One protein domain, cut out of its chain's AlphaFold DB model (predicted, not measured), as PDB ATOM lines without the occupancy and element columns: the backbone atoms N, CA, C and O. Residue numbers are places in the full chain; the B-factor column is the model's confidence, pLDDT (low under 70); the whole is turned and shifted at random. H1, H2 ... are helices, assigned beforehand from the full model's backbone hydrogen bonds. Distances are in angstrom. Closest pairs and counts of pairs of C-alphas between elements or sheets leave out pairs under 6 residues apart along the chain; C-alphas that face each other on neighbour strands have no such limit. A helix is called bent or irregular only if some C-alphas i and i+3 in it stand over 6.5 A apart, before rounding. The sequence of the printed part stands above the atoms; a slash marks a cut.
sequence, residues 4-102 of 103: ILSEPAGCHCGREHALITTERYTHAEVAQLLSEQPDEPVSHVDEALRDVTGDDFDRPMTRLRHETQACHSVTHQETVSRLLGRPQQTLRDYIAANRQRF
ATOM      1  N   ILE A   4     128.334 186.236 125.701       84.62
ATOM      2  CA  ILE A   4     128.750 187.133 124.609       84.62
ATOM      3  C   ILE A   4     127.553 187.854 123.964       84.62
ATOM      4  O   ILE A   4     127.698 188.972 123.485       84.62
ATOM      5  N   LEU A   5     126.368 187.231 123.963       83.00
ATOM      6  CA  LEU A   5     125.147 187.816 123.401       83.00
ATOM      7  C   LEU A   5     124.335 188.620 124.427       83.00
ATOM      8  O   LEU A   5     123.418 189.336 124.041       83.00
ATOM      9  N   SER A   6     124.615 188.461 125.722       85.62
ATOM     10  CA  SER A   6     123.856 189.102 126.803       85.62
ATOM     11  C   SER A   6     124.573 190.288 127.444       85.62
ATOM     12  O   SER A   6     123.924 191.103 128.091       85.62
ATOM     13  N   GLU A   7     125.898 190.369 127.319       87.88
ATOM     14  CA  GLU A   7     126.701 191.478 127.840       87.88
ATOM     15  C   GLU A   7     126.811 192.628 126.819       87.88
ATOM     16  O   GLU A   7     126.642 192.410 125.615       87.88
ATOM     17  N   PRO A   8     127.091 193.870 127.265       89.50
ATOM     18  CA  PRO A   8     127.281 195.000 126.363       89.50
ATOM     19  C   PRO A   8     128.348 194.724 125.297       89.50
ATOM     20  O   PRO A   8     129.402 194.159 125.587       89.50
ATOM     21  N   ALA A   9     128.129 195.209 124.070       81.25
ATOM     22  CA  ALA A   9     129.026 194.950 122.938       81.25
ATOM     23  C   ALA A   9     130.493 195.339 123.214       81.25
ATOM     24  O   ALA A   9     131.412 194.649 122.772       81.25
ATOM     25  N   GLY A  10     130.729 196.396 124.001       86.06
ATOM     26  CA  GLY A  10     132.075 196.834 124.392       86.06
ATOM     27  C   GLY A  10     132.876 195.812 125.214       86.06
ATOM     28  O   GLY A  10     134.098 195.915 125.281       86.06
ATOM     29  N   CYS A  11     132.229 194.807 125.809       83.50
ATOM     30  CA  CYS A  11     132.892 193.763 126.596       83.50
ATOM     31  C   CYS A  11     133.594 192.707 125.722       83.50
ATOM     32  O   CYS A  11     134.590 192.120 126.161       83.50
ATOM     33  N   HIS A  12     133.113 192.493 124.490       86.69
ATOM     34  CA  HIS A  12     133.539 191.383 123.625       86.69
ATOM     35  C   HIS A  12     133.938 191.795 122.202       86.69
ATOM     36  O   HIS A  12     134.615 191.025 121.524       86.69
ATOM     37  N   CYS A  13     133.539 192.980 121.723       87.81
ATOM     38  CA  CYS A  13     133.827 193.412 120.355       87.81
ATOM     39  C   CYS A  13     135.343 193.434 120.084       87.81
ATOM     40  O   CYS A  13     136.112 194.006 120.858       87.81
ATOM     41  N   GLY A  14     135.763 192.784 118.995       86.25
ATOM     42  CA  GLY A  14     137.170 192.682 118.597       86.25
ATOM     43  C   GLY A  14     138.031 191.765 119.474       86.25
ATOM     44  O   GLY A  14     139.250 191.779 119.330       86.25
ATOM     45  N   ARG A  15     137.435 190.982 120.387       86.31
ATOM     46  CA  ARG A  15     138.158 190.023 121.233       86.31
ATOM     47  C   ARG A  15     137.939 188.597 120.753       86.31
ATOM     48  O   ARG A  15     136.810 188.171 120.524       86.31
ATOM     49  N   GLU A  16     139.025 187.841 120.686       86.31
ATOM     50  CA  GLU A  16     138.982 186.406 120.427       86.31
ATOM     51  C   GLU A  16     138.892 185.628 121.744       86.31
ATOM     52  O   GLU A  16     139.610 185.894 122.713       86.31
ATOM     53  N   HIS A  17     137.982 184.658 121.786       84.12
ATOM     54  CA  HIS A  17     137.750 183.806 122.946       84.12
ATOM     55  C   HIS A  17     137.875 182.339 122.528       84.12
ATOM     56  O   HIS A  17     136.933 181.764 121.990       84.12
ATOM     57  N   ALA A  18     139.028 181.724 122.790       82.69
ATOM     58  CA  ALA A  18     139.204 180.294 122.559       82.69
ATOM     59  C   ALA A  18     138.458 179.491 123.636       82.69
ATOM     60  O   ALA A  18     138.700 179.659 124.834       82.69
ATOM     61  N   LEU A  19     137.537 178.627 123.208       84.06
ATOM     62  CA  LEU A  19     136.777 177.736 124.083       84.06
ATOM     63  C   LEU A  19     137.394 176.340 124.001       84.06
ATOM     64  O   LEU A  19     137.177 175.614 123.036       84.06
ATOM     65  N   ILE A  20     138.199 175.999 125.000       79.75
ATOM     66  CA  ILE A  20     138.946 174.739 125.077       79.75
ATOM     67  C   ILE A  20     138.524 174.023 126.364       79.75
ATOM     68  O   ILE A  20     138.021 174.657 127.290       79.75
ATOM     69  N   THR A  21     138.659 172.702 126.417       75.94
ATOM     70  CA  THR A  21     138.407 171.911 127.629       75.94
ATOM     71  C   THR A  21     139.415 172.240 128.736       75.94
ATOM     72  O   THR A  21     140.522 172.716 128.471       75.94
ATOM     73  N   THR A  22     139.047 171.972 129.991       78.50
ATOM     74  CA  THR A  22     139.943 172.142 131.152       78.50
ATOM     75  C   THR A  22     141.055 171.105 131.197       78.50
ATOM     76  O   THR A  22     142.118 171.371 131.743       78.50
ATOM     77  N   GLU A  23     140.810 169.940 130.604       81.56
ATOM     78  CA  GLU A  23     141.702 168.785 130.597       81.56
ATOM     79  C   GLU A  23     141.821 168.237 129.177       81.56
ATOM     80  O   GLU A  23     140.892 168.352 128.365       81.56
ATOM     81  N   ARG A  24     142.987 167.677 128.861       81.31
ATOM     82  CA  ARG A  24     143.237 166.972 127.607       81.31
ATOM     83  C   ARG A  24     143.194 165.481 127.904       81.31
ATOM     84  O   ARG A  24     143.847 165.036 128.837       81.31
ATOM     85  N   TYR A  25     142.457 164.745 127.082       82.50
ATOM     86  CA  TYR A  25     142.347 163.297 127.186       82.50
ATOM     87  C   TYR A  25     142.901 162.650 125.921       82.50
ATOM     88  O   TYR A  25     142.627 163.089 124.802       82.50
ATOM     89  N   THR A  26     143.675 161.597 126.104       82.25
ATOM     90  CA  THR A  26     143.994 160.603 125.084       82.25
ATOM     91  C   THR A  26     142.778 159.715 124.824       82.25
ATOM     92  O   THR A  26     141.872 159.617 125.652       82.25
ATOM     93  N   HIS A  27     142.753 159.011 123.690       82.81
ATOM     94  CA  HIS A  27     141.667 158.067 123.411       82.81
ATOM     95  C   HIS A  27     141.574 156.948 124.464       82.81
ATOM     96  O   HIS A  27     140.470 156.535 124.813       82.81
ATOM     97  N   ALA A  28     142.707 156.505 125.018       83.88
ATOM     98  CA  ALA A  28     142.741 155.522 126.099       83.88
ATOM     99  C   ALA A  28     142.088 156.050 127.389       83.88
ATOM    100  O   ALA A  28     141.282 155.350 127.998       83.88
ATOM    101  N   GLU A  29     142.367 157.299 127.774       87.94
ATOM    102  CA  GLU A  29     141.734 157.933 128.940       87.94
ATOM    103  C   GLU A  29     140.226 158.132 128.730       87.94
ATOM    104  O   GLU A  29     139.442 157.931 129.656       87.94
ATOM    105  N   VAL A  30     139.791 158.467 127.508       88.50
ATOM    106  CA  VAL A  30     138.357 158.542 127.183       88.50
ATOM    107  C   VAL A  30     137.691 157.170 127.309       88.50
ATOM    108  O   VAL A  30     136.631 157.070 127.925       88.50
ATOM    109  N   ALA A  31     138.307 156.108 126.782       86.44
ATOM    110  CA  ALA A  31     137.791 154.742 126.907       86.44
ATOM    111  C   ALA A  31     137.688 154.300 128.379       86.44
ATOM    112  O   ALA A  31     136.688 153.705 128.787       86.44
ATOM    113  N   GLN A  32     138.670 154.674 129.204       87.50
ATOM    114  CA  GLN A  32     138.626 154.437 130.645       87.50
ATOM    115  C   GLN A  32     137.452 155.171 131.311       87.50
ATOM    116  O   GLN A  32     136.709 154.553 132.066       87.50
ATOM    117  N   LEU A  33     137.235 156.456 131.008       89.31
ATOM    118  CA  LEU A  33     136.108 157.226 131.557       89.31
ATOM    119  C   LEU A  33     134.740 156.643 131.173       89.31
ATOM    120  O   LEU A  33     133.799 156.688 131.968       89.31
ATOM    121  N   LEU A  34     134.622 156.103 129.959       87.12
ATOM    122  CA  LEU A  34     133.414 155.410 129.506       87.12
ATOM    123  C   LEU A  34     133.232 154.071 130.236       87.12
ATOM    124  O   LEU A  34     132.124 153.760 130.657       87.12
ATOM    125  N   SER A  35     134.325 153.342 130.478       84.94
ATOM    126  CA  SER A  35     134.330 152.077 131.232       84.94
ATOM    127  C   SER A  35     134.034 152.223 132.723       84.94
ATOM    128  O   SER A  35     133.660 151.253 133.370       84.94
ATOM    129  N   GLU A  36     134.203 153.416 133.301       82.31
ATOM    130  CA  GLU A  36     133.765 153.700 134.676       82.31
ATOM    131  C   GLU A  36     132.226 153.617 134.823       82.31
ATOM    132  O   GLU A  36     131.704 153.685 135.939       82.31
ATOM    133  N   GLN A  37     131.476 153.484 133.718       70.75
ATOM    134  CA  GLN A  37     130.034 153.244 133.737       70.75
ATOM    135  C   GLN A  37     129.717 151.737 133.857       70.75
ATOM    136  O   GLN A  37     130.434 150.906 133.313       70.75
ATOM    137  N   PRO A  38     128.646 151.357 134.576       62.91
ATOM    138  CA  PRO A  38     128.464 149.991 135.079       62.91
ATOM    139  C   PRO A  38     128.029 148.940 134.047       62.91
ATOM    140  O   PRO A  38     127.966 147.767 134.403       62.91
ATOM    141  N   ASP A  39     127.687 149.337 132.821       66.81
ATOM    142  CA  ASP A  39     126.918 148.480 131.913       66.81
ATOM    143  C   ASP A  39     127.813 147.649 130.957       66.81
ATOM    144  O   ASP A  39     127.487 146.491 130.702       66.81
ATOM    145  N   GLU A  40     128.970 148.159 130.498       73.81
ATOM    146  CA  GLU A  40     129.897 147.400 129.635       73.81
ATOM    147  C   GLU A  40     131.328 147.986 129.652       73.81
ATOM    148  O   GLU A  40     131.490 149.209 129.610       73.81
ATOM    149  N   PRO A  41     132.393 147.160 129.714       77.62
ATOM    150  CA  PRO A  41     133.763 147.655 129.613       77.62
ATOM    151  C   PRO A  41     134.079 148.142 128.190       77.62
ATOM    152  O   PRO A  41     133.889 147.419 127.216       77.62
ATOM    153  N   VAL A  42     134.640 149.345 128.076       81.69
ATOM    154  CA  VAL A  42     135.058 149.972 126.814       81.69
ATOM    155  C   VAL A  42     136.584 149.997 126.733       81.69
ATOM    156  O   VAL A  42     137.258 150.760 127.424       81.69
ATOM    157  N   SER A  43     137.163 149.186 125.854       76.94
ATOM    158  CA  SER A  43     138.603 149.205 125.595       76.94
ATOM    159  C   SER A  43     138.942 150.074 124.386       76.94
ATOM    160  O   SER A  43     138.247 150.083 123.372       76.94
ATOM    161  N   HIS A  44     140.052 150.806 124.482       77.06
ATOM    162  CA  HIS A  44     140.671 151.395 123.302       77.06
ATOM    163  C   HIS A  44     141.413 150.296 122.544       77.06
ATOM    164  O   HIS A  44     142.369 149.723 123.073       77.06
ATOM    165  N   VAL A  45     140.988 150.016 121.316       73.69
ATOM    166  CA  VAL A  45     141.667 149.071 120.430       73.69
ATOM    167  C   VAL A  45     142.429 149.867 119.380       73.69
ATOM    168  O   VAL A  45     141.850 150.693 118.681       73.69
ATOM    169  N   ASP A  46     143.731 149.614 119.269       64.25
ATOM    170  CA  ASP A  46     144.608 150.208 118.250       64.25
ATOM    171  C   ASP A  46     144.521 149.408 116.934       64.25
ATOM    172  O   ASP A  46     145.517 149.116 116.275       64.25
ATOM    173  N   GLU A  47     143.311 148.955 116.588       62.84
ATOM    174  CA  GLU A  47     143.043 148.395 115.268       62.84
ATOM    175  C   GLU A  47     143.267 149.498 114.239       62.84
ATOM    176  O   GLU A  47     142.980 150.674 114.492       62.84
ATOM    177  N   ALA A  48     143.799 149.139 113.067       66.94
ATOM    178  CA  ALA A  48     143.947 150.104 111.998       66.94
ATOM    179  C   ALA A  48     142.545 150.619 111.672       66.94
ATOM    180  O   ALA A  48     141.764 149.946 111.017       66.94
ATOM    181  N   LEU A  49     142.218 151.829 112.125       68.38
ATOM    182  CA  LEU A  49     140.937 152.487 111.861       68.38
ATOM    183  C   LEU A  49     140.610 152.491 110.350       68.38
ATOM    184  O   LEU A  49     139.445 152.563 109.967       68.38
ATOM    185  N   ARG A  50     141.633 152.331 109.498       66.50
ATOM    186  CA  ARG A  50     141.548 152.078 108.055       66.50
ATOM    187  C   ARG A  50     140.770 150.813 107.698       66.50
ATOM    188  O   ARG A  50     139.982 150.858 106.766       66.50
ATOM    189  N   ASP A  51     140.942 149.730 108.437       73.88
ATOM    190  CA  ASP A  51     140.257 148.460 108.195       73.88
ATOM    191  C   ASP A  51     138.761 148.564 108.533       73.88
ATOM    192  O   ASP A  51     137.931 147.918 107.897       73.88
ATOM    193  N   VAL A  52     138.404 149.435 109.483       73.19
ATOM    194  CA  VAL A  52     137.014 149.685 109.902       73.19
ATOM    195  C   VAL A  52     136.311 150.715 109.010       73.19
ATOM    196  O   VAL A  52     135.119 150.594 108.743       73.19
ATOM    197  N   THR A  53     137.028 151.744 108.550       71.69
ATOM    198  CA  THR A  53     136.451 152.854 107.761       71.69
ATOM    199  C   THR A  53     136.640 152.708 106.250       71.69
ATOM    200  O   THR A  53     136.010 153.441 105.490       71.69
ATOM    201  N   GLY A  54     137.458 151.752 105.798       75.25
ATOM    202  CA  GLY A  54     137.672 151.452 104.385       75.25
ATOM    203  C   GLY A  54     138.142 152.668 103.586       75.25
ATOM    204  O   GLY A  54     138.998 153.437 104.028       75.25
ATOM    205  N   ASP A  55     137.557 152.862 102.405       77.44
ATOM    206  CA  ASP A  55     137.908 153.953 101.486       77.44
ATOM    207  C   ASP A  55     137.629 155.355 102.063       77.44
ATOM    208  O   ASP A  55     138.229 156.341 101.630       77.44
ATOM    209  N   ASP A  56     136.778 155.461 103.090       77.25
ATOM    210  CA  ASP A  56     136.468 156.721 103.767       77.25
ATOM    211  C   ASP A  56     137.509 157.109 104.830       77.25
ATOM    212  O   ASP A  56     137.384 158.169 105.437       77.25
ATOM    213  N   PHE A  57     138.554 156.304 105.056       76.19
ATOM    214  CA  PHE A  57     139.556 156.520 106.108       76.19
ATOM    215  C   PHE A  57     140.378 157.806 105.948       76.19
ATOM    216  O   PHE A  57     140.652 158.520 106.919       76.19
ATOM    217  N   ASP A  58     140.806 158.114 104.721       73.00
ATOM    218  CA  ASP A  58     141.857 159.112 104.500       73.00
ATOM    219  C   ASP A  58     141.383 160.541 104.809       73.00
ATOM    220  O   ASP A  58     142.151 161.368 105.314       73.00
ATOM    221  N   ARG A  59     140.104 160.844 104.575       75.62
ATOM    222  CA  ARG A  59     139.522 162.176 104.798       75.62
ATOM    223  C   ARG A  59     139.394 162.564 106.287       75.62
ATOM    224  O   ARG A  59     139.907 163.629 106.648       75.62
ATOM    225  N   PRO A  60     138.756 161.770 107.169       72.38
ATOM    226  CA  PRO A  60     138.695 162.052 108.599       72.38
ATOM    227  C   PRO A  60     140.078 161.983 109.248       72.38
ATOM    228  O   PRO A  60     140.367 162.819 110.100       72.38
ATOM    229  N   MET A  61     140.974 161.092 108.808       72.44
ATOM    230  CA  MET A  61     142.317 161.005 109.390       72.44
ATOM    231  C   MET A  61     143.250 162.138 108.997       72.44
ATOM    232  O   MET A  61     144.038 162.588 109.828       72.44
ATOM    233  N   THR A  62     143.157 162.638 107.765       73.88
ATOM    234  CA  THR A  62     143.884 163.847 107.362       73.88
ATOM    235  C   THR A  62     143.455 165.025 108.231       73.88
ATOM    236  O   THR A  62     144.299 165.731 108.784       73.88
ATOM    237  N   ARG A  63     142.143 165.187 108.432       69.06
ATOM    238  CA  ARG A  63     141.594 166.224 109.304       69.06
ATOM    239  C   ARG A  63     142.040 166.043 110.756       69.06
ATOM    240  O   ARG A  63     142.557 166.989 111.334       69.06
ATOM    241  N   LEU A  64     141.922 164.835 111.308       72.38
ATOM    242  CA  LEU A  64     142.325 164.530 112.679       72.38
ATOM    243  C   LEU A  64     143.818 164.785 112.900       72.38
ATOM    244  O   LEU A  64     144.186 165.378 113.907       72.38
ATOM    245  N   ARG A  65     144.691 164.379 111.969       68.75
ATOM    246  CA  ARG A  65     146.140 164.636 112.067       68.75
ATOM    247  C   ARG A  65     146.450 166.126 112.056       68.75
ATOM    248  O   ARG A  65     147.217 166.578 112.905       68.75
ATOM    249  N   HIS A  66     145.831 166.883 111.149       67.44
ATOM    250  CA  HIS A  66     145.991 168.333 111.105       67.44
ATOM    251  C   HIS A  66     145.467 169.008 112.375       67.44
ATOM    252  O   HIS A  66     146.170 169.834 112.948       67.44
ATOM    253  N   GLU A  67     144.281 168.632 112.851       64.56
ATOM    254  CA  GLU A  67     143.683 169.182 114.070       64.56
ATOM    255  C   GLU A  67     144.498 168.799 115.312       64.56
ATOM    256  O   GLU A  67     144.789 169.655 116.134       64.56
ATOM    257  N   THR A  68     144.978 167.559 115.429       65.69
ATOM    258  CA  THR A  68     145.788 167.112 116.576       65.69
ATOM    259  C   THR A  68     147.136 167.826 116.627       65.69
ATOM    260  O   THR A  68     147.565 168.242 117.704       65.69
ATOM    261  N   GLN A  69     147.796 168.006 115.477       64.62
ATOM    262  CA  GLN A  69     149.047 168.762 115.391       64.62
ATOM    263  C   GLN A  69     148.829 170.251 115.672       64.62
ATOM    264  O   GLN A  69     149.543 170.820 116.495       64.62
ATOM    265  N   ALA A  70     147.821 170.873 115.053       61.44
ATOM    266  CA  ALA A  70     147.500 172.286 115.262       61.44
ATOM    267  C   ALA A  70     147.053 172.569 116.701       61.44
ATOM    268  O   ALA A  70     147.387 173.602 117.279       61.44
ATOM    269  N   CYS A  71     146.335 171.631 117.315       60.47
ATOM    270  CA  CYS A  71     145.902 171.746 118.693       60.47
ATOM    271  C   CYS A  71     147.005 171.374 119.685       60.47
ATOM    272  O   CYS A  71     146.841 171.676 120.858       60.47
ATOM    273  N   HIS A  72     148.124 170.752 119.291       64.88
ATOM    274  CA  HIS A  72     149.171 170.330 120.233       64.88
ATOM    275  C   HIS A  72     149.775 171.505 121.019       64.88
ATOM    276  O   HIS A  72     150.044 171.369 122.207       64.88
ATOM    277  N   SER A  73     149.893 172.678 120.392       64.81
ATOM    278  CA  SER A  73     150.381 173.911 121.025       64.81
ATOM    279  C   SER A  73     149.299 174.719 121.748       64.81
ATOM    280  O   SER A  73     149.586 175.789 122.280       64.81
ATOM    281  N   VAL A  74     148.044 174.262 121.741       65.44
ATOM    282  CA  VAL A  74     146.948 174.963 122.408       65.44
ATOM    283  C   VAL A  74     147.021 174.670 123.903       65.44
ATOM    284  O   VAL A  74     146.617 173.605 124.373       65.44
ATOM    285  N   THR A  75     147.563 175.634 124.641       64.62
ATOM    286  CA  THR A  75     147.571 175.644 126.104       64.62
ATOM    287  C   THR A  75     146.143 175.768 126.624       64.62
ATOM    288  O   THR A  75     145.356 176.561 126.101       64.62
ATOM    289  N   HIS A  76     145.809 175.004 127.665       68.25
ATOM    290  CA  HIS A  76     144.535 175.134 128.367       68.25
ATOM    291  C   HIS A  76     144.274 176.593 128.755       68.25
ATOM    292  O   HIS A  76     145.169 177.298 129.224       68.25
ATOM    293  N   GLN A  77     143.039 177.049 128.548       69.00
ATOM    294  CA  GLN A  77     142.614 178.389 128.927       69.00
ATOM    295  C   GLN A  77     141.357 178.310 129.779       69.00
ATOM    296  O   GLN A  77     140.366 177.701 129.389       69.00
ATOM    297  N   GLU A  78     141.345 179.039 130.892       78.56
ATOM    298  CA  GLU A  78     140.173 179.189 131.763       78.56
ATOM    299  C   GLU A  78     139.107 180.126 131.161       78.56
ATOM    300  O   GLU A  78     138.353 180.791 131.873       78.56
ATOM    301  N   THR A  79     139.040 180.227 129.829       84.50
ATOM    302  CA  THR A  79     138.185 181.183 129.121       84.50
ATOM    303  C   THR A  79     136.718 180.971 129.461       84.50
ATOM    304  O   THR A  79     136.024 181.952 129.705       84.50
ATOM    305  N   VAL A  80     136.251 179.722 129.551       85.69
ATOM    306  CA  VAL A  80     134.866 179.414 129.942       85.69
ATOM    307  C   VAL A  80     134.598 179.841 131.384       85.69
ATOM    308  O   VAL A  80     133.592 180.502 131.634       85.69
ATOM    309  N   SER A  81     135.503 179.536 132.316       86.56
ATOM    310  CA  SER A  81     135.348 179.905 133.727       86.56
ATOM    311  C   SER A  81     135.338 181.418 133.924       86.56
ATOM    312  O   SER A  81     134.439 181.953 134.572       86.56
ATOM    313  N   ARG A  82     136.272 182.129 133.284       85.06
ATOM    314  CA  ARG A  82     136.334 183.594 133.279       85.06
ATOM    315  C   ARG A  82     135.091 184.208 132.649       85.06
ATOM    316  O   ARG A  82     134.526 185.151 133.196       85.06
ATOM    317  N   LEU A  83     134.672 183.682 131.496       86.69
ATOM    318  CA  LEU A  83     133.521 184.209 130.784       86.69
ATOM    319  C   LEU A  83     132.229 183.911 131.503       86.69
ATOM    320  O   LEU A  83     131.378 184.759 131.403       86.69
ATOM    321  N   LEU A  84     132.038 182.775 132.178       86.62
ATOM    322  CA  LEU A  84     130.740 182.377 132.743       86.62
ATOM    323  C   LEU A  84     130.643 182.518 134.268       86.62
ATOM    324  O   LEU A  84     129.542 182.405 134.803       86.62
ATOM    325  N   GLY A  85     131.754 182.756 134.969       86.31
ATOM    326  CA  GLY A  85     131.797 182.850 136.433       86.31
ATOM    327  C   GLY A  85     131.519 181.528 137.156       86.31
ATOM    328  O   GLY A  85     131.176 181.531 138.333       86.31
ATOM    329  N   ARG A  86     131.624 180.398 136.452       86.75
ATOM    330  CA  ARG A  86     131.423 179.044 136.985       86.75
ATOM    331  C   ARG A  86     132.453 178.100 136.375       86.75
ATOM    332  O   ARG A  86     132.843 178.346 135.233       86.75
ATOM    333  N   PRO A  87     132.857 177.025 137.069       85.62
ATOM    334  CA  PRO A  87     133.763 176.048 136.486       85.62
ATOM    335  C   PRO A  87     133.172 175.459 135.202       85.62
ATOM    336  O   PRO A  87     131.956 175.268 135.073       85.62
ATOM    337  N   GLN A  88     134.044 175.193 134.236       87.81
ATOM    338  CA  GLN A  88     133.686 174.426 133.055       87.81
ATOM    339  C   GLN A  88     133.377 172.980 133.452       87.81
ATOM    340  O   GLN A  88     134.008 172.419 134.342       87.81
ATOM    341  N   GLN A  89     132.392 172.386 132.783       89.00
ATOM    342  CA  GLN A  89     132.052 170.982 132.974       89.00
ATOM    343  C   GLN A  89     133.190 170.092 132.459       89.00
ATOM    344  O   GLN A  89     133.646 170.279 131.327       89.00
ATOM    345  N   THR A  90     133.618 169.124 133.268       89.31
ATOM    346  CA  THR A  90     134.612 168.125 132.854       89.31
ATOM    347  C   THR A  90     133.977 167.057 131.958       89.31
ATOM    348  O   THR A  90     132.754 166.875 131.952       89.31
ATOM    349  N   LEU A  91     134.794 166.310 131.209       88.81
ATOM    350  CA  LEU A  91     134.286 165.192 130.405       88.81
ATOM    351  C   LEU A  91     133.651 164.111 131.297       88.81
ATOM    352  O   LEU A  91     132.591 163.582 130.962       88.81
ATOM    353  N   ARG A  92     134.250 163.855 132.465       89.38
ATOM    354  CA  ARG A  92     133.728 162.941 133.489       89.38
ATOM    355  C   ARG A  92     132.323 163.346 133.946       89.38
ATOM    356  O   ARG A  92     131.408 162.526 133.904       89.38
ATOM    357  N   ASP A  93     132.132 164.616 134.309       89.69
ATOM    358  CA  ASP A  93     130.826 165.132 134.741       89.69
ATOM    359  C   ASP A  93     129.787 165.058 133.619       89.69
ATOM    360  O   ASP A  93     128.613 164.769 133.858       89.69
ATOM    361  N   TYR A  94     130.210 165.319 132.379       90.94
ATOM    362  CA  TYR A  94     129.337 165.220 131.218       90.94
ATOM    363  C   TYR A  94     128.865 163.782 130.976       90.94
ATOM    364  O   TYR A  94     127.662 163.569 130.808       90.94
ATOM    365  N   ILE A  95     129.775 162.802 130.992       89.88
ATOM    366  CA  ILE A  95     129.441 161.378 130.825       89.88
ATOM    367  C   ILE A  95     128.489 160.935 131.942       89.88
ATOM    368  O   ILE A  95     127.435 160.367 131.658       89.88
ATOM    369  N   ALA A  96     128.793 161.275 133.198       87.69
ATOM    370  CA  ALA A  96     127.953 160.934 134.344       87.69
ATOM    371  C   ALA A  96     126.532 161.524 134.240       87.69
ATOM    372  O   ALA A  96     125.551 160.831 134.515       87.69
ATOM    373  N   ALA A  97     126.396 162.777 133.794       90.69
ATOM    374  CA  ALA A  97     125.097 163.426 133.606       90.69
ATOM    375  C   ALA A  97     124.310 162.893 132.391       90.69
ATOM    376  O   ALA A  97     123.090 163.042 132.331       90.69
ATOM    377  N   ASN A  98     124.990 162.279 131.417       90.50
ATOM    378  CA  ASN A  98     124.403 161.823 130.154       90.50
ATOM    379  C   ASN A  98     124.499 160.305 129.959       90.50
ATOM    380  O   ASN A  98     124.414 159.847 128.823       90.50
ATOM    381  N   ARG A  99     124.622 159.525 131.041       82.25
ATOM    382  CA  ARG A  99     124.796 158.057 131.025       82.25
ATOM    383  C   ARG A  99     123.928 157.322 130.007       82.25
ATOM    384  O   ARG A  99     124.418 156.474 129.283       82.25
ATOM    385  N   GLN A 100     122.657 157.702 129.897       85.06
ATOM    386  CA  GLN A 100     121.694 157.124 128.951       85.06
ATOM    387  C   GLN A 100     122.092 157.203 127.463       85.06
ATOM    388  O   GLN A 100     121.507 156.494 126.660       85.06
ATOM    389  N   ARG A 101     123.035 158.074 127.083       84.06
ATOM    390  CA  ARG A 101     123.553 158.199 125.707       84.06
ATOM    391  C   ARG A 101     124.718 157.256 125.407       84.06
ATOM    392  O   ARG A 101     125.127 157.173 124.257       84.06
ATOM    393  N   PHE A 102     125.280 156.639 126.441       78.81
ATOM    394  CA  PHE A 102     126.473 155.793 126.386       78.81
ATOM    395  C   PHE A 102     126.171 154.363 126.854       78.81
ATOM    396  O   PHE A 102     127.084 153.644 127.245       78.81
TER     397      PHE A 102
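This is residues 4 to 102 of the 103 residues of an uncharacterized protein of Hyphomicrobiales bacterium (UniProt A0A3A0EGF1). What shape does the backbone make? It is a loose, open frame of chain rather than a packed bundle: H3, the longest helix, lies on one side with H2 at a corner before its first residue, H1 and H5 lie near each other on the opposite side, and H4 stands by itself. Residues 5 to 11 stick out at one end of the longest axis, and H2 lies toward the other end. What is it made of? The printed part has 99 residues with five named helices, H1 to H5 in chain order, and no named strand; the class is all helix, though the helices hold 45 residues, under half. How spread out is it? It is loose, with a radius of gyration of the C-alphas of 17.8 A and spans of 52 by 34 by 21 A.

What does the first helix meet? H1, residues 27 to 35, and H5, residues 91 to 97, only just touch, with 3 pairs of C-alphas within 8 A; the closest C-alphas are those of Leu 33 and Arg 92, 6.5 A apart. They run the same way at a shallow tilt of 22 degrees. How do the next two helices stand? H2, residues 49 to 56, and H3, residues 58 to 72, are close but not clearly touching; their closest C-alphas, of Arg 50 and Asp 58, are 7.9 A apart. They run opposite ways at a steep tilt of 64 degrees. What stays apart? H4, residues 79 to 84, touches no helix, and H3 is apart from H1 and H5. Are the helix backbones well formed? Every O i to N i+4 pair is within hydrogen-bond range in H1, H3, H4 and H5, but 2 of 4 are in H2, which is irregular: C-alphas 52 and 55 are 9.5 A apart.

Where does the first helix begin? C-alpha 27 of H1 is at (141.667, 158.067, 123.411), and H1 is 12.3 A long. How long are the others? H2 is 10.2 A, H3 20.7 A, H4 8.4 A and H5 9.9 A from first to last C-alpha. Where does the last helix end? C-alpha 97 of H5 is at (125.097, 163.426, 133.606).

How far does it reach? The two C-alphas farthest apart, those of Gly 10 and Asp 51, are 51.7 A apart. Is it continuous, and which link is long? The printed part has no cut, and the long link is H1 to H2, 13 residues. Where is confidence low? The pLDDT is under 70 at residues 38 to 39, 46 to 50, 63 and 65 to 77, and its mean over the printed part is 79.1.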